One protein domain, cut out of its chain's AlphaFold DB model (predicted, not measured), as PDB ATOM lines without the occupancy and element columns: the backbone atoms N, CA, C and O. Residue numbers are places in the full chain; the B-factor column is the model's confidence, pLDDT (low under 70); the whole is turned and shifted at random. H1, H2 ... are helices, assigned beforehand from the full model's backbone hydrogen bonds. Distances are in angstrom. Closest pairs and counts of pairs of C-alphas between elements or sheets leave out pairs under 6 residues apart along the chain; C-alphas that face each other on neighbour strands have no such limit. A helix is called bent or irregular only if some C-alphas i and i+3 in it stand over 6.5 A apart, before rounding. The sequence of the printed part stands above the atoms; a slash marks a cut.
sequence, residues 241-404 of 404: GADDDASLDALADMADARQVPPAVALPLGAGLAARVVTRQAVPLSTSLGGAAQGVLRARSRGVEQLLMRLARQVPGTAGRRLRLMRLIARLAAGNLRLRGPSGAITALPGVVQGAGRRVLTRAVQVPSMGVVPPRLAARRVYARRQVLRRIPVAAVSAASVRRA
ATOM      1  N   GLY A 241      32.279  -1.199  19.087       61.22
ATOM      2  CA  GLY A 241      31.067  -1.968  19.406       61.22
ATOM      3  C   GLY A 241      30.837  -2.274  20.881       61.22
ATOM      4  O   GLY A 241      30.176  -3.265  21.181       61.22
ATOM      5  N   ALA A 242      31.346  -1.407  21.758       65.00
ATOM      6  CA  ALA A 242      30.833  -1.262  23.115       65.00
ATOM      7  C   ALA A 242      29.332  -0.916  23.073       65.00
ATOM      8  O   ALA A 242      28.555  -1.497  23.819       65.00
ATOM      9  N   ASP A 243      28.908  -0.125  22.075       87.38
ATOM     10  CA  ASP A 243      27.558   0.448  22.037       87.38
ATOM     11  C   ASP A 243      26.800   0.173  20.730       87.38
ATOM     12  O   ASP A 243      26.072   1.031  20.222       87.38
ATOM     13  N   ASP A 244      26.949  -1.021  20.146       92.38
ATOM     14  CA  ASP A 244      26.141  -1.407  18.973       92.38
ATOM     15  C   ASP A 244      24.629  -1.373  19.316       92.38
ATOM     16  O   ASP A 244      23.794  -1.045  18.474       92.38
ATOM     17  N   ASP A 245      24.286  -1.620  20.581       92.75
ATOM     18  CA  ASP A 245      22.922  -1.584  21.108       92.75
ATOM     19  C   ASP A 245      22.366  -0.154  21.267       92.75
ATOM     20  O   ASP A 245      21.258   0.136  20.813       92.75
ATOM     21  N   ALA A 246      23.151   0.777  21.820       92.81
ATOM     22  CA  ALA A 246      22.762   2.191  21.863       92.81
ATOM     23  C   ALA A 246      22.721   2.803  20.453       92.81
ATOM     24  O   ALA A 246      21.886   3.658  20.157       92.81
ATOM     25  N   SER A 247      23.582   2.322  19.550       94.12
ATOM     26  CA  SER A 247      23.576   2.712  18.138       94.12
ATOM     27  C   SER A 247      22.292   2.288  17.423       94.12
ATOM     28  O   SER A 247      21.773   3.054  16.610       94.12
ATOM     29  N   LEU A 248      21.755   1.100  17.728       95.56
ATOM     30  CA  LEU A 248      20.454   0.656  17.217       95.56
ATOM     31  C   LEU A 248      19.321   1.558  17.688       95.56
ATOM     32  O   LEU A 248      18.454   1.914  16.891       95.56
ATOM     33  N   ASP A 249      19.343   1.948  18.960       95.81
ATOM     34  CA  ASP A 249      18.329   2.830  19.532       95.81
ATOM     35  C   ASP A 249      18.390   4.241  18.931       95.81
ATOM     36  O   ASP A 249      17.377   4.803  18.514       95.81
ATOM     37  N   ALA A 250      19.602   4.778  18.774       95.31
ATOM     38  CA  ALA A 250      19.827   6.041  18.085       95.31
ATOM     39  C   ALA A 250      19.353   6.005  16.631       95.31
ATOM     40  O   ALA A 250      18.694   6.941  16.174       95.31
ATOM     41  N   LEU A 251      19.642   4.919  15.912       96.31
ATOM     42  CA  LEU A 251      19.186   4.736  14.540       96.31
ATOM     43  C   LEU A 251      17.657   4.615  14.460       96.31
ATOM     44  O   LEU A 251      17.058   5.173  13.540       96.31
ATOM     45  N   ALA A 252      17.026   3.938  15.423       97.12
ATOM     46  CA  ALA A 252      15.574   3.822  15.509       97.12
ATOM     47  C   ALA A 252      14.906   5.186  15.722       97.12
ATOM     48  O   ALA A 252      13.984   5.538  14.986       97.12
ATOM     49  N   ASP A 253      15.418   5.990  16.656       97.06
ATOM     50  CA  ASP A 253      14.897   7.334  16.913       97.06
ATOM     51  C   ASP A 253      15.114   8.268  15.715       97.06
ATOM     52  O   ASP A 253      14.228   9.040  15.355       97.06
ATOM     53  N   MET A 254      16.260   8.172  15.032       96.19
ATOM     54  CA  MET A 254      16.507   8.926  13.798       96.19
ATOM     55  C   MET A 254      15.564   8.519  12.659       96.19
ATOM     56  O   MET A 254      15.158   9.377  11.869       96.19
ATOM     57  N   ALA A 255      15.219   7.234  12.558       96.25
ATOM     58  CA  ALA A 255      14.285   6.732  11.560       96.25
ATOM     59  C   ALA A 255      12.848   7.204  11.842       96.25
ATOM     60  O   ALA A 255      12.177   7.684  10.927       96.25
ATOM     61  N   ASP A 256      12.393   7.153  13.097       97.00
ATOM     62  CA  ASP A 256      11.067   7.658  13.488       97.00
ATOM     63  C   ASP A 256      10.963   9.185  13.375       97.00
ATOM     64  O   ASP A 256       9.933   9.710  12.953       97.00
ATOM     65  N   ALA A 257      12.055   9.906  13.648       95.81
ATOM     66  CA  ALA A 257      12.165  11.346  13.409       95.81
ATOM     67  C   ALA A 257      12.301  11.714  11.913       95.81
ATOM     68  O   ALA A 257      12.530  12.880  11.592       95.81
ATOM     69  N   ARG A 258      12.200  10.736  10.995       96.00
ATOM     70  CA  ARG A 258      12.330  10.889   9.532       96.00
ATOM     71  C   ARG A 258      13.652  11.519   9.074       96.00
ATOM     72  O   ARG A 258      13.737  12.067   7.979       96.00
ATOM     73  N   GLN A 259      14.703  11.429   9.888       94.56
ATOM     74  CA  GLN A 259      16.032  11.942   9.543       94.56
ATOM     75  C   GLN A 259      16.835  10.953   8.695       94.56
ATOM     76  O   GLN A 259      17.746  11.361   7.976       94.56
ATOM     77  N   VAL A 260      16.520   9.658   8.793       95.12
ATOM     78  CA  VAL A 260      17.155   8.594   8.006       95.12
ATOM     79  C   VAL A 260      16.073   7.819   7.252       95.12
ATOM     80  O   VAL A 260      15.136   7.328   7.883       95.12
ATOM     81  N   PRO A 261      16.188   7.672   5.920       96.44
ATOM     82  CA  PRO A 261      15.233   6.894   5.142       96.44
ATOM     83  C   PRO A 261      15.190   5.419   5.581       96.44
ATOM     84  O   PRO A 261      16.252   4.831   5.819       96.44
ATOM     85  N   PRO A 262      14.012   4.765   5.594       96.06
ATOM     86  CA  PRO A 262      13.876   3.346   5.946       96.06
ATOM     87  C   PRO A 262      14.777   2.410   5.133       96.06
ATOM     88  O   PRO A 262      15.328   1.457   5.681       96.06
ATOM     89  N   ALA A 263      14.972   2.715   3.846       95.81
ATOM     90  CA  ALA A 263      15.828   1.946   2.940       95.81
ATOM     91  C   ALA A 263      17.303   1.907   3.382       95.81
ATOM     92  O   ALA A 263      18.018   0.970   3.044       95.81
ATOM     93  N   VAL A 264      17.750   2.904   4.152       96.00
ATOM     94  CA  VAL A 264      19.108   2.981   4.709       96.00
ATOM     95  C   VAL A 264      19.128   2.479   6.152       96.00
ATOM     96  O   VAL A 264      20.032   1.745   6.540       96.00
ATOM     97  N   ALA A 265      18.116   2.844   6.943       96.06
ATOM     98  CA  ALA A 265      18.065   2.516   8.362       96.06
ATOM     99  C   ALA A 265      17.929   1.005   8.612       96.06
ATOM    100  O   ALA A 265      18.635   0.468   9.461       96.06
ATOM    101  N   LEU A 266      17.067   0.303   7.866       96.81
ATOM    102  CA  LEU A 266      16.800  -1.119   8.116       96.81
ATOM    103  C   LEU A 266      18.017  -2.022   7.837       96.81
ATOM    104  O   LEU A 266      18.355  -2.796   8.731       96.81
ATOM    105  N   PRO A 267      18.729  -1.916   6.693       96.75
ATOM    106  CA  PRO A 267      19.926  -2.728   6.464       96.75
ATOM    107  C   PRO A 267      21.043  -2.429   7.472       96.75
ATOM    108  O   PRO A 267      21.659  -3.347   8.008       96.75
ATOM    109  N   LEU A 268      21.270  -1.147   7.793       95.81
ATOM    110  CA  LEU A 268      22.264  -0.759   8.799       95.81
ATOM    111  C   LEU A 268      21.916  -1.319  10.182       95.81
ATOM    112  O   LEU A 268      22.791  -1.832  10.878       95.81
ATOM    113  N   GLY A 269      20.641  -1.260  10.561       96.75
ATOM    114  CA  GLY A 269      20.155  -1.836  11.805       96.75
ATOM    115  C   GLY A 269      20.273  -3.352  11.852       96.75
ATOM    116  O   GLY A 269      20.716  -3.891  12.856       96.75
ATOM    117  N   ALA A 270      19.968  -4.058  10.764       97.12
ATOM    118  CA  ALA A 270      20.154  -5.506  10.709       97.12
ATOM    119  C   ALA A 270      21.633  -5.894  10.882       97.12
ATOM    120  O   ALA A 270      21.943  -6.814  11.640       97.12
ATOM    121  N   GLY A 271      22.551  -5.150  10.254       95.75
ATOM    122  CA  GLY A 271      23.991  -5.344  10.427       95.75
ATOM    123  C   GLY A 271      24.462  -5.071  11.860       95.75
ATOM    124  O   GLY A 271      25.248  -5.844  12.414       95.75
ATOM    125  N   LEU A 272      23.958  -4.007  12.495       95.19
ATOM    126  CA  LEU A 272      24.229  -3.700  13.903       95.19
ATOM    127  C   LEU A 272      23.682  -4.777  14.845       95.19
ATOM    128  O   LEU A 272      24.410  -5.268  15.700       95.19
ATOM    129  N   ALA A 273      22.436  -5.202  14.656       96.38
ATOM    130  CA  ALA A 273      21.805  -6.250  15.450       96.38
ATOM    131  C   ALA A 273      22.536  -7.594  15.301       96.38
ATOM    132  O   ALA A 273      22.826  -8.250  16.299       96.38
ATOM    133  N   ALA A 274      22.948  -7.972  14.087       96.00
ATOM    134  CA  ALA A 274      23.781  -9.156  13.867       96.00
ATOM    135  C   ALA A 274      25.136  -9.058  14.594       96.00
ATOM    136  O   ALA A 274      25.636 -10.051  15.134       96.00
ATOM    137  N   ARG A 275      25.731  -7.859  14.654       93.88
ATOM    138  CA  ARG A 275      26.943  -7.611  15.446       93.88
ATOM    139  C   ARG A 275      26.698  -7.713  16.948       93.88
ATOM    140  O   ARG A 275      27.527  -8.319  17.619       93.88
ATOM    141  N   VAL A 276      25.577  -7.197  17.458       94.62
ATOM    142  CA  VAL A 276      25.172  -7.367  18.865       94.62
ATOM    143  C   VAL A 276      25.108  -8.854  19.201       94.62
ATOM    144  O   VAL A 276      25.804  -9.291  20.113       94.62
ATOM    145  N   VAL A 277      24.387  -9.652  18.402       95.19
ATOM    146  CA  VAL A 277      24.275 -11.107  18.608       95.19
ATOM    147  C   VAL A 277      25.651 -11.773  18.617       95.19
ATOM    148  O   VAL A 277      25.993 -12.471  19.563       95.19
ATOM    149  N   THR A 278      26.465 -11.549  17.585       93.12
ATOM    150  CA  THR A 278      27.757 -12.243  17.425       93.12
ATOM    151  C   THR A 278      28.818 -11.816  18.441       93.12
ATOM    152  O   THR A 278      29.631 -12.640  18.853       93.12
ATOM    153  N   ARG A 279      28.825 -10.555  18.886       90.75
ATOM    154  CA  ARG A 279      29.752 -10.077  19.928       90.75
ATOM    155  C   ARG A 279      29.332 -10.514  21.315       90.75
ATOM    156  O   ARG A 279      30.174 -10.931  22.101       90.75
ATOM    157  N   GLN A 280      28.045 -10.404  21.625       91.69
ATOM    158  CA  GLN A 280      27.555 -10.740  22.952       91.69
ATOM    159  C   GLN A 280      27.478 -12.252  23.171       91.69
ATOM    160  O   GLN A 280      27.634 -12.672  24.312       91.69
ATOM    161  N   ALA A 281      27.300 -13.057  22.118       89.88
ATOM    162  CA  ALA A 281      27.308 -14.517  22.216       89.88
ATOM    163  C   ALA A 281      28.662 -15.087  22.666       89.88
ATOM    164  O   ALA A 281      28.690 -16.053  23.419       89.88
ATOM    165  N   VAL A 282      29.779 -14.502  22.213       87.44
ATOM    166  CA  VAL A 282      31.129 -14.978  22.549       87.44
ATOM    167  C   VAL A 282      31.987 -13.808  23.029       87.44
ATOM    168  O   VAL A 282      32.499 -13.050  22.193       87.44
ATOM    169  N   PRO A 283      32.169 -13.662  24.356       83.62
ATOM    170  CA  PRO A 283      33.019 -12.628  24.925       83.62
ATOM    171  C   PRO A 283      34.454 -12.742  24.406       83.62
ATOM    172  O   PRO A 283      35.050 -13.821  24.408       83.62
ATOM    173  N   LEU A 284      35.032 -11.607  24.001       82.56
ATOM    174  CA  LEU A 284      36.418 -11.525  23.519       82.56
ATOM    175  C   LEU A 284      37.453 -11.914  24.584       82.56
ATOM    176  O   LEU A 284      38.582 -12.234  24.231       82.56
ATOM    177  N   SER A 285      37.075 -11.894  25.864       84.38
ATOM    178  CA  SER A 285      37.912 -12.320  26.988       84.38
ATOM    179  C   SER A 285      38.113 -13.836  27.062       84.38
ATOM    180  O   SER A 285      38.982 -14.296  27.796       84.38
ATOM    181  N   THR A 286      37.334 -14.627  26.318       81.94
ATOM    182  CA  THR A 286      37.509 -16.083  26.278       81.94
ATOM    183  C   THR A 286      38.678 -16.466  25.369       81.94
ATOM    184  O   THR A 286      38.870 -15.873  24.307       81.94
ATOM    185  N   SER A 287      39.440 -17.497  25.744       79.75
ATOM    186  CA  SER A 287      40.581 -18.010  24.960       79.75
ATOM    187  C   SER A 287      40.188 -18.439  23.539       79.75
ATOM    188  O   SER A 287      40.957 -18.277  22.595       79.75
ATOM    189  N   LEU A 288      38.951 -18.913  23.365       79.81
ATOM    190  CA  LEU A 288      38.368 -19.270  22.067       79.81
ATOM    191  C   LEU A 288      37.813 -18.063  21.292       79.81
ATOM    192  O   LEU A 288      37.481 -18.188  20.112       79.81
ATOM    193  N   GLY A 289      37.712 -16.894  21.929       80.31
ATOM    194  CA  GLY A 289      36.991 -15.731  21.426       80.31
ATOM    195  C   GLY A 289      37.520 -15.221  20.091       80.31
ATOM    196  O   GLY A 289      36.734 -14.955  19.188       80.31
ATOM    197  N   GLY A 290      38.842 -15.146  19.910       82.19
ATOM    198  CA  GLY A 290      39.440 -14.656  18.663       82.19
ATOM    199  C   GLY A 290      39.082 -15.511  17.439       82.19
ATOM    200  O   GLY A 290      38.601 -14.987  16.432       82.19
ATOM    201  N   ALA A 291      39.266 -16.831  17.542       84.31
ATOM    202  CA  ALA A 291      38.975 -17.773  16.459       84.31
ATOM    203  C   ALA A 291      37.463 -17.919  16.219       84.31
ATOM    204  O   ALA A 291      36.998 -17.835  15.078       84.31
ATOM    205  N   ALA A 292      36.679 -18.040  17.295       84.81
ATOM    206  CA  ALA A 292      35.222 -18.111  17.232       84.81
ATOM    207  C   ALA A 292      34.616 -16.861  16.574       84.81
ATOM    208  O   ALA A 292      33.703 -16.971  15.757       84.81
ATOM    209  N   GLN A 293      35.160 -15.671  16.849       84.00
ATOM    210  CA  GLN A 293      34.719 -14.424  16.218       84.00
ATOM    211  C   GLN A 293      34.941 -14.417  14.699       84.00
ATOM    212  O   GLN A 293      34.134 -13.835  13.976       84.00
ATOM    213  N   GLY A 294      35.986 -15.076  14.189       85.62
ATOM    214  CA  GLY A 294      36.186 -15.248  12.746       85.62
ATOM    215  C   GLY A 294      35.035 -16.018  12.094       85.62
ATOM    216  O   GLY A 294      34.442 -15.552  11.118       85.62
ATOM    217  N   VAL A 295      34.653 -17.146  12.697       89.19
ATOM    218  CA  VAL A 295      33.544 -17.994  12.226       89.19
ATOM    219  C   VAL A 295      32.196 -17.285  12.377       89.19
ATOM    220  O   VAL A 295      31.382 -17.282  11.452       89.19
ATOM    221  N   LEU A 296      31.963 -16.617  13.510       87.06
ATOM    222  CA  LEU A 296      30.736 -15.856  13.752       87.06
ATOM    223  C   LEU A 296      30.575 -14.694  12.765       87.06
ATOM    224  O   LEU A 296      29.465 -14.443  12.301       87.06
ATOM    225  N   ARG A 297      31.667 -14.027  12.369       85.50
ATOM    226  CA  ARG A 297      31.643 -12.999  11.314       85.50
ATOM    227  C   ARG A 297      31.296 -13.570   9.944       85.50
ATOM    228  O   ARG A 297      30.580 -12.915   9.195       85.50
ATOM    229  N   ALA A 298      31.754 -14.776   9.607       88.81
ATOM    230  CA  ALA A 298      31.335 -15.429   8.366       88.81
ATOM    231  C   ALA A 298      29.822 -15.724   8.371       88.81
ATOM    232  O   ALA A 298      29.149 -15.554   7.355       88.81
ATOM    233  N   ARG A 299      29.267 -16.080   9.539       92.00
ATOM    234  CA  ARG A 299      27.833 -16.359   9.725       92.00
ATOM    235  C   ARG A 299      26.965 -15.114   9.941       92.00
ATOM    236  O   ARG A 299      25.745 -15.199   9.793       92.00
ATOM    237  N   SER A 300      27.551 -13.950  10.235       93.19
ATOM    238  CA  SER A 300      26.793 -12.732  10.556       93.19
ATOM    239  C   SER A 300      25.908 -12.262   9.401       93.19
ATOM    240  O   SER A 300      24.834 -11.724   9.646       93.19
ATOM    241  N   ARG A 301      26.309 -12.514   8.146       94.69
ATOM    242  CA  ARG A 301      25.493 -12.202   6.958       94.69
ATOM    243  C   ARG A 301      24.180 -12.986   6.930       94.69
ATOM    244  O   ARG A 301      23.147 -12.429   6.573       94.69
ATOM    245  N   GLY A 302      24.201 -14.260   7.332       95.88
ATOM    246  CA  GLY A 302      22.985 -15.074   7.421       95.88
ATOM    247  C   GLY A 302      22.032 -14.550   8.497       95.88
ATOM    248  O   GLY A 302      20.829 -14.443   8.266       95.88
ATOM    249  N   VAL A 303      22.585 -14.139   9.644       96.19
ATOM    250  CA  VAL A 303      21.827 -13.500  10.733       96.19
ATOM    251  C   VAL A 303      21.225 -12.167  10.281       96.19
ATOM    252  O   VAL A 303      20.048 -11.922  10.518       96.19
ATOM    253  N   GLU A 304      21.991 -11.330   9.583       96.94
ATOM    254  CA  GLU A 304      21.522 -10.055   9.026       96.94
ATOM    255  C   GLU A 304      20.338 -10.252   8.067       96.94
ATOM    256  O   GLU A 304      19.299  -9.607   8.212       96.94
ATOM    257  N   GLN A 305      20.451 -11.190   7.122       97.38
ATOM    258  CA  GLN A 305      19.372 -11.511   6.181       97.38
ATOM    259  C   GLN A 305      18.128 -12.064   6.884       97.38
ATOM    260  O   GLN A 305      17.002 -11.773   6.474       97.38
ATOM    261  N   LEU A 306      18.311 -12.874   7.931       97.69
ATOM    262  CA  LEU A 306      17.212 -13.387   8.744       97.69
ATOM    263  C   LEU A 306      16.502 -12.250   9.490       97.69
ATOM    264  O   LEU A 306      15.283 -12.136   9.394       97.69
ATOM    265  N   LEU A 307      17.250 -11.367  10.156       97.56
ATOM    266  CA  LEU A 307      16.702 -10.198  10.849       97.56
ATOM    267  C   LEU A 307      15.971  -9.257   9.887       97.56
ATOM    268  O   LEU A 307      14.874  -8.802  10.199       97.56
ATOM    269  N   MET A 308      16.513  -9.031   8.686       97.94
ATOM    270  CA  MET A 308      15.834  -8.267   7.636       97.94
ATOM    271  C   MET A 308      14.511  -8.904   7.205       97.94
ATOM    272  O   MET A 308      13.528  -8.187   7.006       97.94
ATOM    273  N   ARG A 309      14.462 -10.235   7.057       98.25
ATOM    274  CA  ARG A 309      13.219 -10.956   6.738       98.25
ATOM    275  C   ARG A 309      12.187 -10.804   7.854       98.25
ATOM    276  O   ARG A 309      11.054 -10.434   7.563       98.25
ATOM    277  N   LEU A 310      12.591 -10.999   9.109       96.94
ATOM    278  CA  LEU A 310      11.720 -10.829  10.279       96.94
ATOM    279  C   LEU A 310      11.203  -9.386  10.391       96.94
ATOM    280  O   LEU A 310      10.015  -9.159  10.589       96.94
ATOM    281  N   ALA A 311      12.066  -8.393  10.179       95.81
ATOM    282  CA  ALA A 311      11.690  -6.983  10.233       95.81
ATOM    283  C   ALA A 311      10.643  -6.590   9.180       95.81
ATOM    284  O   ALA A 311       9.819  -5.712   9.437       95.81
ATOM    285  N   ARG A 312      10.657  -7.220   7.997       97.12
ATOM    286  CA  ARG A 312       9.656  -6.975   6.942       97.12
ATOM    287  C   ARG A 312       8.270  -7.501   7.307       97.12
ATOM    288  O   ARG A 312       7.293  -6.933   6.834       97.12
ATOM    289  N   GLN A 313       8.187  -8.532   8.148       96.94
ATOM    290  CA  GLN A 313       6.917  -9.104   8.608       96.94
ATOM    291  C   GLN A 313       6.194  -8.193   9.611       96.94
ATOM    292  O   GLN A 313       4.986  -8.307   9.785       96.94
ATOM    293  N   VAL A 314       6.911  -7.268  10.255       96.12
ATOM    294  CA  VAL A 314       6.320  -6.350  11.233       96.12
ATOM    295  C   VAL A 314       5.716  -5.130  10.523       96.12
ATOM    296  O   VAL A 314       6.445  -4.386   9.849       96.12
ATOM    297  N   PRO A 315       4.418  -4.834  10.709       96.69
ATOM    298  CA  PRO A 315       3.834  -3.577  10.257       96.69
ATOM    299  C   PRO A 315       4.298  -2.389  11.120       96.69
ATOM    300  O   PRO A 315       4.551  -2.514  12.320       96.69
ATOM    301  N   GLY A 316       4.377  -1.201  10.519       95.94
ATOM    302  CA  GLY A 316       4.669   0.048  11.228       95.94
ATOM    303  C   GLY A 316       5.938   0.757  10.761       95.94
ATOM    304  O   GLY A 316       6.442   0.526   9.660       95.94
ATOM    305  N   THR A 317       6.428   1.673  11.599       97.50
ATOM    306  CA  THR A 317       7.556   2.547  11.266       97.50
ATOM    307  C   THR A 317       8.884   1.790  11.228       97.50
ATOM    308  O   THR A 317       9.055   0.719  11.818       97.50
ATOM    309  N   ALA A 318       9.871   2.372  10.541       97.81
ATOM    310  CA  ALA A 318      11.223   1.825  10.520       97.81
ATOM    311  C   ALA A 318      11.852   1.776  11.924       97.81
ATOM    312  O   ALA A 318      12.539   0.802  12.230       97.81
ATOM    313  N   GLY A 319      11.584   2.758  12.795       97.56
ATOM    314  CA  GLY A 319      12.082   2.735  14.170       97.56
ATOM    315  C   GLY A 319      11.484   1.598  14.996       97.56
ATOM    316  O   GLY A 319      12.237   0.900  15.672       97.56
ATOM    317  N   ARG A 320      10.182   1.297  14.851       97.69
ATOM    318  CA  ARG A 320       9.567   0.111  15.483       97.69
ATOM    319  C   ARG A 320      10.290  -1.172  15.085       97.69
ATOM    320  O   ARG A 320      10.694  -1.955  15.942       97.69
ATOM    321  N   ARG A 321      10.516  -1.366  13.783       98.19
ATOM    322  CA  ARG A 321      11.235  -2.538  13.250       98.19
ATOM    323  C   ARG A 321      12.658  -2.645  13.805       98.19
ATOM    324  O   ARG A 321      13.096  -3.743  14.135       98.19
ATOM    325  N   LEU A 322      13.364  -1.522  13.944       97.81
ATOM    326  CA  LEU A 322      14.712  -1.473  14.520       97.81
ATOM    327  C   LEU A 322      14.732  -1.832  16.009       97.81
ATOM    328  O   LEU A 322      15.586  -2.612  16.428       97.81
ATOM    329  N   ARG A 323      13.769  -1.341  16.798       97.62
ATOM    330  CA  ARG A 323      13.647  -1.702  18.221       97.62
ATOM    331  C   ARG A 323      13.284  -3.172  18.412       97.62
ATOM    332  O   ARG A 323      13.845  -3.821  19.288       97.62
ATOM    333  N   LEU A 324      12.437  -3.740  17.555       97.88
ATOM    334  CA  LEU A 324      12.175  -5.183  17.578       97.88
ATOM    335  C   LEU A 324      13.416  -5.994  17.187       97.88
ATOM    336  O   LEU A 324      13.728  -6.972  17.858       97.88
ATOM    337  N   MET A 325      14.182  -5.573  16.172       98.06
ATOM    338  CA  MET A 325      15.468  -6.212  15.844       98.06
ATOM    339  C   MET A 325      16.453  -6.160  17.019       98.06
ATOM    340  O   MET A 325      17.137  -7.149  17.280       98.06
ATOM    341  N   ARG A 326      16.492  -5.045  17.758       97.19
ATOM    342  CA  ARG A 326      17.279  -4.891  18.990       97.19
ATOM    343  C   ARG A 326      16.848  -5.888  20.071       97.19
ATOM    344  O   ARG A 326      17.699  -6.572  20.634       97.19
ATOM    345  N   LEU A 327      15.545  -6.024  20.321       97.81
ATOM    346  CA  LEU A 327      15.002  -6.999  21.277       97.81
ATOM    347  C   LEU A 327      15.328  -8.444  20.873       97.81
ATOM    348  O   LEU A 327      15.789  -9.221  21.705       97.81
ATOM    349  N   ILE A 328      15.172  -8.785  19.588       97.81
ATOM    350  CA  ILE A 328      15.556 -10.100  19.051       97.81
ATOM    351  C   ILE A 328      17.049 -10.345  19.273       97.81
ATOM    352  O   ILE A 328      17.429 -11.428  19.712       97.81
ATOM    353  N   ALA A 329      17.892  -9.347  19.000       97.00
ATOM    354  CA  ALA A 329      19.334  -9.463  19.163       97.00
ATOM    355  C   ALA A 329      19.745  -9.681  20.624       97.00
ATOM    356  O   ALA A 329      20.533 -10.586  20.892       97.00
ATOM    357  N   ARG A 330      19.177  -8.912  21.563       96.56
ATOM    358  CA  ARG A 330      19.416  -9.064  23.009       96.56
ATOM    359  C   ARG A 330      18.971 -10.439  23.511       96.56
ATOM    360  O   ARG A 330      19.747 -11.138  24.158       96.56
ATOM    361  N   LEU A 331      17.761 -10.870  23.144       97.31
ATOM    362  CA  LEU A 331      17.230 -12.175  23.539       97.31
ATOM    363  C   LEU A 331      18.059 -13.327  22.951       97.31
ATOM    364  O   LEU A 331      18.360 -14.300  23.642       97.31
ATOM    365  N   ALA A 332      18.449 -13.236  21.678       96.94
ATOM    366  CA  ALA A 332      19.301 -14.236  21.042       96.94
ATOM    367  C   ALA A 332      20.692 -14.282  21.689       96.94
ATOM    368  O   ALA A 332      21.189 -15.366  21.978       96.94
ATOM    369  N   ALA A 333      21.297 -13.125  21.964       95.19
ATOM    370  CA  ALA A 333      22.583 -13.031  22.644       95.19
ATOM    371  C   ALA A 333      22.554 -13.678  24.037       95.19
ATOM    372  O   ALA A 333      23.445 -14.466  24.344       95.19
ATOM    373  N   GLY A 334      21.521 -13.406  24.845       96.06
ATOM    374  CA  GLY A 334      21.337 -14.043  26.153       96.06
ATOM    375  C   GLY A 334      21.256 -15.568  26.049       96.06
ATOM    376  O   GLY A 334      22.028 -16.276  26.687       96.06
ATOM    377  N   ASN A 335      20.416 -16.079  25.144       96.81
ATOM    378  CA  ASN A 335      20.279 -17.521  24.914       96.81
ATOM    379  C   ASN A 335      21.572 -18.183  24.402       96.81
ATOM    380  O   ASN A 335      21.842 -19.339  24.715       96.81
ATOM    381  N   LEU A 336      22.374 -17.474  23.602       95.12
ATOM    382  CA  LEU A 336      23.654 -17.988  23.109       95.12
ATOM    383  C   LEU A 336      24.723 -18.015  24.200       95.12
ATOM    384  O   LEU A 336      25.510 -18.957  24.232       95.12
ATOM    385  N   ARG A 337      24.733 -17.031  25.110       93.88
ATOM    386  CA  ARG A 337      25.657 -17.009  26.255       93.88
ATOM    387  C   ARG A 337      25.499 -18.246  27.136       93.88
ATOM    388  O   ARG A 337      26.505 -18.811  27.550       93.88
ATOM    389  N   LEU A 338      24.264 -18.705  27.343       95.69
ATOM    390  CA  LEU A 338      23.969 -19.904  28.135       95.69
ATOM    391  C   LEU A 338      24.520 -21.204  27.515       95.69
ATOM    392  O   LEU A 338      24.705 -22.185  28.222       95.69
ATOM    393  N   ARG A 339      24.812 -21.230  26.205       94.00
ATOM    394  CA  ARG A 339      25.268 -22.436  25.481       94.00
ATOM    395  C   ARG A 339      26.791 -22.573  25.367       94.00
ATOM    396  O   ARG A 339      27.272 -23.554  24.801       94.00
ATOM    397  N   GLY A 340      27.553 -21.589  25.848       91.31
ATOM    398  CA  GLY A 340      29.006 -21.528  25.675       91.31
ATOM    399  C   GLY A 340      29.460 -21.289  24.218       91.31
ATOM    400  O   GLY A 340      28.642 -21.266  23.296       91.31
ATOM    401  N   PRO A 341      30.770 -21.097  23.959       90.69
ATOM    402  CA  PRO A 341      31.262 -20.650  22.650       90.69
ATOM    403  C   PRO A 341      31.030 -21.646  21.507       90.69
ATOM    404  O   PRO A 341      30.645 -21.248  20.407       90.69
ATOM    405  N   SER A 342      31.249 -22.939  21.754       90.25
ATOM    406  CA  SER A 342      31.064 -24.004  20.759       90.25
ATOM    407  C   SER A 342      29.587 -24.192  20.408       90.25
ATOM    408  O   SER A 342      29.227 -24.179  19.229       90.25
ATOM    409  N   GLY A 343      28.723 -24.273  21.425       92.94
ATOM    410  CA  GLY A 343      27.273 -24.361  21.259       92.94
ATOM    411  C   GLY A 343      26.672 -23.113  20.610       92.94
ATOM    412  O   GLY A 343      25.754 -23.218  19.798       92.94
ATOM    413  N   ALA A 344      27.215 -21.926  20.895       93.38
ATOM    414  CA  ALA A 344      26.763 -20.683  20.280       93.38
ATOM    415  C   ALA A 344      26.993 -20.659  18.760       93.38
ATOM    416  O   ALA A 344      26.131 -20.186  18.019       93.38
ATOM    417  N   ILE A 345      28.122 -21.185  18.267       91.94
ATOM    418  CA  ILE A 345      28.434 -21.187  16.828       91.94
ATOM    419  C   ILE A 345      27.445 -22.059  16.049       91.94
ATOM    420  O   ILE A 345      26.947 -21.634  14.999       91.94
ATOM    421  N   THR A 346      27.164 -23.268  16.540       94.56
ATOM    422  CA  THR A 346      26.266 -24.223  15.874       94.56
ATOM    423  C   THR A 346      24.806 -23.791  15.985       94.56
ATOM    424  O   THR A 346      24.077 -23.856  14.997       94.56
ATOM    425  N   ALA A 347      24.401 -23.255  17.139       95.75
ATOM    426  CA  ALA A 347      23.017 -22.884  17.413       95.75
ATOM    427  C   ALA A 347      22.604 -21.494  16.898       95.75
ATOM    428  O   ALA A 347      21.415 -21.174  16.930       95.75
ATOM    429  N   LEU A 348      23.543 -20.664  16.420       95.56
ATOM    430  CA  LEU A 348      23.306 -19.255  16.068       95.56
ATOM    431  C   LEU A 348      22.037 -19.016  15.219       95.56
ATOM    432  O   LEU A 348      21.209 -18.206  15.641       95.56
ATOM    433  N   PRO A 349      21.816 -19.689  14.069       95.81
ATOM    434  CA  PRO A 349      20.640 -19.412  13.244       95.81
ATOM    435  C   PRO A 349      19.331 -19.804  13.942       95.81
ATOM    436  O   PRO A 349      18.379 -19.026  13.940       95.81
ATOM    437  N   GLY A 350      19.307 -20.976  14.587       96.75
ATOM    438  CA  GLY A 350      18.128 -21.490  15.286       96.75
ATOM    439  C   GLY A 350      17.743 -20.632  16.489       96.75
ATOM    440  O   GLY A 350      16.568 -20.322  16.678       96.75
ATOM    441  N   VAL A 351      18.728 -20.159  17.259       97.31
ATOM    442  CA  VAL A 351      18.485 -19.280  18.412       97.31
ATOM    443  C   VAL A 351      17.967 -17.912  17.971       97.31
ATOM    444  O   VAL A 351      17.011 -17.412  18.564       97.31
ATOM    445  N   VAL A 352      18.526 -17.318  16.910       97.44
ATOM    446  CA  VAL A 352      18.018 -16.044  16.367       97.44
ATOM    447  C   VAL A 352      16.601 -16.211  15.819       97.44
ATOM    448  O   VAL A 352      15.752 -15.357  16.065       97.44
ATOM    449  N   GLN A 353      16.308 -17.309  15.118       97.75
ATOM    450  CA  GLN A 353      14.965 -17.588  14.608       97.75
ATOM    451  C   GLN A 353      13.950 -17.794  15.740       97.75
ATOM    452  O   GLN A 353      12.856 -17.231  15.688       97.75
ATOM    453  N   GLY A 354      14.310 -18.555  16.778       97.88
ATOM    454  CA  GLY A 354      13.470 -18.772  17.957       97.88
ATOM    455  C   GLY A 354      13.213 -17.482  18.742       97.88
ATOM    456  O   GLY A 354      12.071 -17.184  19.088       97.88
ATOM    457  N   ALA A 355      14.251 -16.665  18.958       97.94
ATOM    458  CA  ALA A 355      14.112 -15.333  19.546       97.94
ATOM    459  C   ALA A 355      13.221 -14.423  18.685       97.94
ATOM    460  O   ALA A 355      12.337 -13.752  19.213       97.94
ATOM    461  N   GLY A 356      13.404 -14.466  17.362       97.69
ATOM    462  CA  GLY A 356      12.570 -13.789  16.375       97.69
ATOM    463  C   GLY A 356      11.093 -14.114  16.544       97.69
ATOM    464  O   GLY A 356      10.291 -13.212  16.753       97.69
ATOM    465  N   ARG A 357      10.740 -15.404  16.527       98.12
ATOM    466  CA  ARG A 357       9.357 -15.865  16.711       98.12
ATOM    467  C   ARG A 357       8.758 -15.360  18.024       98.12
ATOM    468  O   ARG A 357       7.688 -14.771  17.991       98.12
ATOM    469  N   ARG A 358       9.466 -15.506  19.151       98.12
ATOM    470  CA  ARG A 358       8.978 -15.051  20.468       98.12
ATOM    471  C   ARG A 358       8.697 -13.550  20.509       98.12
ATOM    472  O   ARG A 358       7.620 -13.142  20.935       98.12
ATOM    473  N   VAL A 359       9.639 -12.732  20.036       97.88
ATOM    474  CA  VAL A 359       9.473 -11.270  20.016       97.88
ATOM    475  C   VAL A 359       8.344 -10.860  19.071       97.88
ATOM    476  O   VAL A 359       7.558  -9.985  19.417       97.88
ATOM    477  N   LEU A 360       8.224 -11.498  17.903       97.19
ATOM    478  CA  LEU A 360       7.156 -11.201  16.948       97.19
ATOM    479  C   LEU A 360       5.774 -11.590  17.481       97.19
ATOM    480  O   LEU A 360       4.859 -10.778  17.385       97.19
ATOM    481  N   THR A 361       5.627 -12.766  18.096       97.69
ATOM    482  CA  THR A 361       4.373 -13.168  18.752       97.69
ATOM    483  C   THR A 361       3.975 -12.159  19.828       97.69
ATOM    484  O   THR A 361       2.834 -11.699  19.847       97.69
ATOM    485  N   ARG A 362       4.927 -11.723  20.666       97.75
ATOM    486  CA  ARG A 362       4.661 -10.707  21.694       97.75
ATOM    487  C   ARG A 362       4.324  -9.339  21.091       97.75
ATOM    488  O   ARG A 362       3.458  -8.646  21.606       97.75
ATOM    489  N   ALA A 363       4.944  -8.961  19.973       96.81
ATOM    490  CA  ALA A 363       4.644  -7.711  19.269       96.81
ATOM    491  C   ALA A 363       3.271  -7.712  18.569       96.81
ATOM    492  O   ALA A 363       2.715  -6.639  18.322       96.81
ATOM    493  N   VAL A 364       2.733  -8.891  18.237       96.38
ATOM    494  CA  VAL A 364       1.347  -9.053  17.768       96.38
ATOM    495  C   VAL A 364       0.371  -8.894  18.934       96.38
ATOM    496  O   VAL A 364      -0.620  -8.186  18.793       96.38
ATOM    497  N   GLN A 365       0.679  -9.491  20.089       97.44
ATOM    498  CA  GLN A 365      -0.133  -9.364  21.307       97.44
ATOM    499  C   GLN A 365      -0.110  -7.944  21.890       97.44
ATOM    500  O   GLN A 365      -1.108  -7.488  22.437       97.44
ATOM    501  N   VAL A 366       1.013  -7.235  21.749       97.88
ATOM    502  CA  VAL A 366       1.222  -5.880  22.273       97.88
ATOM    503  C   VAL A 366       1.593  -4.936  21.118       97.88
ATOM    504  O   VAL A 366       2.777  -4.709  20.850       97.88
ATOM    505  N   PRO A 367       0.607  -4.355  20.404       96.12
ATOM    506  CA  PRO A 367       0.865  -3.500  19.242       96.12
ATOM    507  C   PRO A 367       1.691  -2.242  19.549       96.12
ATOM    508  O   PRO A 367       2.392  -1.744  18.666       96.12
ATOM    509  N   SER A 368       1.657  -1.751  20.792       96.31
ATOM    510  CA  SER A 368       2.477  -0.629  21.272       96.31
ATOM    511  C   SER A 368       3.964  -0.980  21.405       96.31
ATOM    512  O   SER A 368       4.807  -0.084  21.467       96.31
ATOM    513  N   MET A 369       4.328  -2.268  21.381       97.25
ATOM    514  CA  MET A 369       5.705  -2.711  21.562       97.25
ATOM    515  C   MET A 369       6.640  -2.119  20.499       97.25
ATOM    516  O   MET A 369       6.468  -2.309  19.287       97.25
ATOM    517  N   GLY A 370       7.662  -1.407  20.983       94.00
ATOM    518  CA  GLY A 370       8.688  -0.756  20.166       94.00
ATOM    519  C   GLY A 370       8.214   0.500  19.425       94.00
ATOM    520  O   GLY A 370       8.996   1.074  18.660       94.00
ATOM    521  N   VAL A 371       6.965   0.931  19.618       97.06
ATOM    522  CA  VAL A 371       6.433   2.161  19.029       97.06
ATOM    523  C   VAL A 371       6.875   3.344  19.880       97.06
ATOM    524  O   VAL A 371       6.617   3.390  21.076       97.06
ATOM    525  N   VAL A 372       7.538   4.316  19.256       96.75
ATOM    526  CA  VAL A 372       7.884   5.589  19.893       96.75
ATOM    527  C   VAL A 372       7.245   6.713  19.081       96.75
ATOM    528  O   VAL A 372       7.435   6.752  17.861       96.75
ATOM    529  N   PRO A 373       6.500   7.639  19.713       96.56
ATOM    530  CA  PRO A 373       5.914   8.768  19.008       96.56
ATOM    531  C   PRO A 373       6.988   9.592  18.278       96.56
ATOM    532  O   PRO A 373       8.016   9.918  18.881       96.56
ATOM    533  N   PRO A 374       6.761  10.024  17.022       95.00
ATOM    534  CA  PRO A 374       7.751  10.785  16.256       95.00
ATOM    535  C   PRO A 374       8.241  12.061  16.957       95.00
ATOM    536  O   PRO A 374       9.410  12.423  16.835       95.00
ATOM    537  N   ARG A 375       7.370  12.728  17.733       96.44
ATOM    538  CA  ARG A 375       7.731  13.911  18.536       96.44
ATOM    539  C   ARG A 375       8.754  13.573  19.623       96.44
ATOM    540  O   ARG A 375       9.733  14.296  19.787       96.44
ATOM    541  N   LEU A 376       8.553  12.458  20.323       97.06
ATOM    542  CA  LEU A 376       9.452  11.997  21.378       97.06
ATOM    543  C   LEU A 376      10.782  11.505  20.792       97.06
ATOM    544  O   LEU A 376      11.845  11.879  21.284       97.06
ATOM    545  N   ALA A 377      10.739  10.781  19.670       95.62
ATOM    546  CA  ALA A 377      11.937  10.404  18.918       95.62
ATOM    547  C   ALA A 377      12.747  11.639  18.471       95.62
ATOM    548  O   ALA A 377      13.966  11.685  18.639       95.62
ATOM    549  N   ALA A 378      12.080  12.685  17.968       94.19
ATOM    550  CA  ALA A 378      12.734  13.935  17.587       94.19
ATOM    551  C   ALA A 378      13.393  14.642  18.785       94.19
ATOM    552  O   ALA A 378      14.538  15.087  18.663       94.19
ATOM    553  N   ARG A 379      12.721  14.687  19.947       96.88
ATOM    554  CA  ARG A 379      13.287  15.216  21.202       96.88
ATOM    555  C   ARG A 379      14.526  14.429  21.640       96.88
ATOM    556  O   ARG A 379      15.565  15.041  21.877       96.88
ATOM    557  N   ARG A 380      14.476  13.089  21.638       96.00
ATOM    558  CA  ARG A 380      15.633  12.226  21.961       96.00
ATOM    559  C   ARG A 380      16.819  12.479  21.034       96.00
ATOM    560  O   ARG A 380      17.955  12.610  21.487       96.00
ATOM    561  N   VAL A 381      16.573  12.596  19.729       94.06
ATOM    562  CA  VAL A 381      17.634  12.907  18.760       94.06
ATOM    563  C   VAL A 381      18.213  14.304  18.989       94.06
ATOM    564  O   VAL A 381      19.427  14.485  18.881       94.06
ATOM    565  N   TYR A 382      17.377  15.295  19.303       94.69
ATOM    566  CA  TYR A 382      17.834  16.645  19.617       94.69
ATOM    567  C   TYR A 382      18.696  16.677  20.887       94.69
ATOM    568  O   TYR A 382      19.811  17.198  20.838       94.69
ATOM    569  N   ALA A 383      18.253  16.027  21.966       93.81
ATOM    570  CA  ALA A 383      19.011  15.900  23.209       93.81
ATOM    571  C   ALA A 383      20.376  15.229  22.974       93.81
ATOM    572  O   ALA A 383      21.416  15.789  23.324       93.81
ATOM    573  N   ARG A 384      20.416  14.097  22.251       91.44
ATOM    574  CA  ARG A 384      21.678  13.429  21.874       91.44
ATOM    575  C   ARG A 384      22.608  14.349  21.081       91.44
ATOM    576  O   ARG A 384      23.818  14.351  21.300       91.44
ATOM    577  N   ARG A 385      22.069  15.163  20.168       90.81
ATOM    578  CA  ARG A 385      22.862  16.151  19.416       90.81
ATOM    579  C   ARG A 385      23.420  17.247  20.316       90.81
ATOM    580  O   ARG A 385      24.547  17.672  20.077       90.81
ATOM    581  N   GLN A 386      22.664  17.717  21.305       92.88
ATOM    582  CA  GLN A 386      23.154  18.707  22.265       92.88
ATOM    583  C   GLN A 386      24.283  18.135  23.127       92.88
ATOM    584  O   GLN A 386      25.330  18.771  23.235       92.88
ATOM    585  N   VAL A 387      24.131  16.908  23.635       88.50
ATOM    586  CA  VAL A 387      25.186  16.208  24.388       88.50
ATOM    587  C   VAL A 387      26.453  16.071  23.538       88.50
ATOM    588  O   VAL A 387      27.525  16.511  23.943       88.50
ATOM    589  N   LEU A 388      26.330  15.589  22.296       84.44
ATOM    590  CA  LEU A 388      27.470  15.450  21.379       84.44
ATOM    591  C   LEU A 388      28.127  16.781  20.978       84.44
ATOM    592  O   LEU A 388      29.274  16.777  20.539       84.44
ATOM    593  N   ARG A 389      27.418  17.912  21.078       88.06
ATOM    594  CA  ARG A 389      27.998  19.249  20.858       88.06
ATOM    595  C   ARG A 389      28.782  19.744  22.069       88.06
ATOM    596  O   ARG A 389      29.740  20.485  21.880       88.06
ATOM    597  N   ARG A 390      28.361  19.364  23.278       87.75
ATOM    598  CA  ARG A 390      28.988  19.789  24.535       87.75
ATOM    599  C   ARG A 390      30.213  18.961  24.898       87.75
ATOM    600  O   ARG A 390      31.090  19.482  25.570       87.75
ATOM    601  N   ILE A 391      30.302  17.713  24.441       79.00
ATOM    602  CA  ILE A 391      31.480  16.874  24.680       79.00
ATOM    603  C   ILE A 391      32.647  17.395  23.816       79.00
ATOM    604  O   ILE A 391      32.598  17.273  22.585       79.00
ATOM    605  N   PRO A 392      33.715  17.964  24.415       73.75
ATOM    606  CA  PRO A 392      34.857  18.428  23.650       73.75
ATOM    607  C   PRO A 392      35.538  17.224  23.003       73.75
ATOM    608  O   PRO A 392      35.895  16.257  23.673       73.75
ATOM    609  N   VAL A 393      35.760  17.296  21.688       62.62
ATOM    610  CA  VAL A 393      36.384  16.214  20.900       62.62
ATOM    611  C   VAL A 393      37.752  15.807  21.471       62.62
ATOM    612  O   VAL A 393      38.151  14.656  21.336       62.62
ATOM    613  N   ALA A 394      38.440  16.725  22.157       60.59
ATOM    614  CA  ALA A 394      39.716  16.474  22.828       60.59
ATOM    615  C   ALA A 394      39.597  15.659  24.136       60.59
ATOM    616  O   ALA A 394      40.553  14.989  24.510       60.59
ATOM    617  N   ALA A 395      38.445  15.686  24.816       55.38
ATOM    618  CA  ALA A 395      38.220  14.962  26.074       55.38
ATOM    619  C   ALA A 395      37.698  13.529  25.866       55.38
ATOM    620  O   ALA A 395      37.710  12.710  26.790       55.38
ATOM    621  N   VAL A 396      37.284  13.193  24.640       54.81
ATOM    622  CA  VAL A 396      36.942  11.824  24.234       54.81
ATOM    623  C   VAL A 396      38.231  11.061  23.945       54.81
ATOM    624  O   VAL A 396      38.553  10.720  22.807       54.81
ATOM    625  N   SER A 397      39.000  10.780  24.994       55.41
ATOM    626  CA  SER A 397      39.897   9.635  24.930       55.41
ATOM    627  C   SER A 397      39.022   8.378  24.870       55.41
ATOM    628  O   SER A 397      37.995   8.287  25.545       55.41
ATOM    629  N   ALA A 398      39.419   7.368  24.099       53.75
ATOM    630  CA  ALA A 398      38.694   6.095  24.057       53.75
ATOM    631  C   ALA A 398      38.579   5.415  25.442       53.75
ATOM    632  O   ALA A 398      37.862   4.430  25.585       53.75
ATOM    633  N   ALA A 399      39.317   5.886  26.454       48.78
ATOM    634  CA  ALA A 399      39.241   5.410  27.829       48.78
ATOM    635  C   ALA A 399      38.145   6.114  28.654       48.78
ATOM    636  O   ALA A 399      37.515   5.459  29.478       48.78
ATOM    637  N   SER A 400      37.878   7.404  28.421       51.72
ATOM    638  CA  SER A 400      36.866   8.169  29.168       51.72
ATOM    639  C   SER A 400      35.437   7.820  28.743       51.72
ATOM    640  O   SER A 400      34.577   7.678  29.602       51.72
ATOM    641  N   VAL A 401      35.200   7.555  27.452       50.47
ATOM    642  CA  VAL A 401      33.890   7.077  26.943       50.47
ATOM    643  C   VAL A 401      33.583   5.629  27.337       50.47
ATOM    644  O   VAL A 401      32.449   5.203  27.250       50.47
ATOM    645  N   ARG A 402      34.577   4.850  27.784       48.69
ATOM    646  CA  ARG A 402      34.339   3.493  28.307       48.69
ATOM    647  C   ARG A 402      33.927   3.465  29.782       48.69
ATOM    648  O   ARG A 402      33.544   2.403  30.257       48.69
ATOM    649  N   ARG A 403      34.097   4.573  30.514       40.12
ATOM    650  CA  ARG A 403      33.777   4.679  31.950       40.12
ATOM    651  C   ARG A 403      32.481   5.436  32.236       40.12
ATOM    652  O   ARG A 403      31.915   5.208  33.297       40.12
ATOM    653  N   ALA A 404      32.096   6.355  31.355       44.97
ATOM    654  CA  ALA A 404      30.797   7.021  31.366       44.97
ATOM    655  C   ALA A 404      29.816   6.205  30.529       44.97
ATOM    656  O   ALA A 404      28.626   6.171  30.905       44.97
TER     657      ALA A 404
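This is residues 241 to 404 of the 404 residues of an uncharacterized protein of Corallococcus interemptor (UniProt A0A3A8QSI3). H1, H2 and H4 make a bundle, with H5 and bent H3 packed on it and H6 across one end; residues 385 to 400 stick out. The printed part has 164 residues, 121 of them in six named helices, H1 to H6 in order along the chain, with no named strand; the class is all helix. The whole is compact, radius of gyration of the C-alphas 16.6 A, spanning 44 by 43 by 23 A.

Start at H5, residues 340 to 365, irregular with C-alphas 346 and 349 7.9 A apart. It makes a hairpin with H4, residues 318 to 337, closest C-alphas 344 and 336, 5.0 A. H4 touches H2, residues 262 to 281, closest C-alphas 333 and 277, 4.8 A. H3, residues 289 to 313, assigned as one helix by hydrogen bonds, is bent: C-alphas 298 and 301 are 6.8 A apart. Every O i to N i+4 pair is within hydrogen-bond range in H1, residues 244 to 256, in the arms H3a, residues 289 to 298, and H3b, residues 301 to 313, in H4 and in H6, residues 374 to 390; in H2 it is 15 of 16 and in H5 19 of 22.

Find H1, residues 244 to 256, from C-alpha 244 at (26.141, -1.407, 18.973); H6, residues 374 to 390, ends with C-alpha 390 at (28.988, 19.789, 24.535).

The printed part has no cut; pLDDT is under 70 at residues 241 to 242 and 393 to 404.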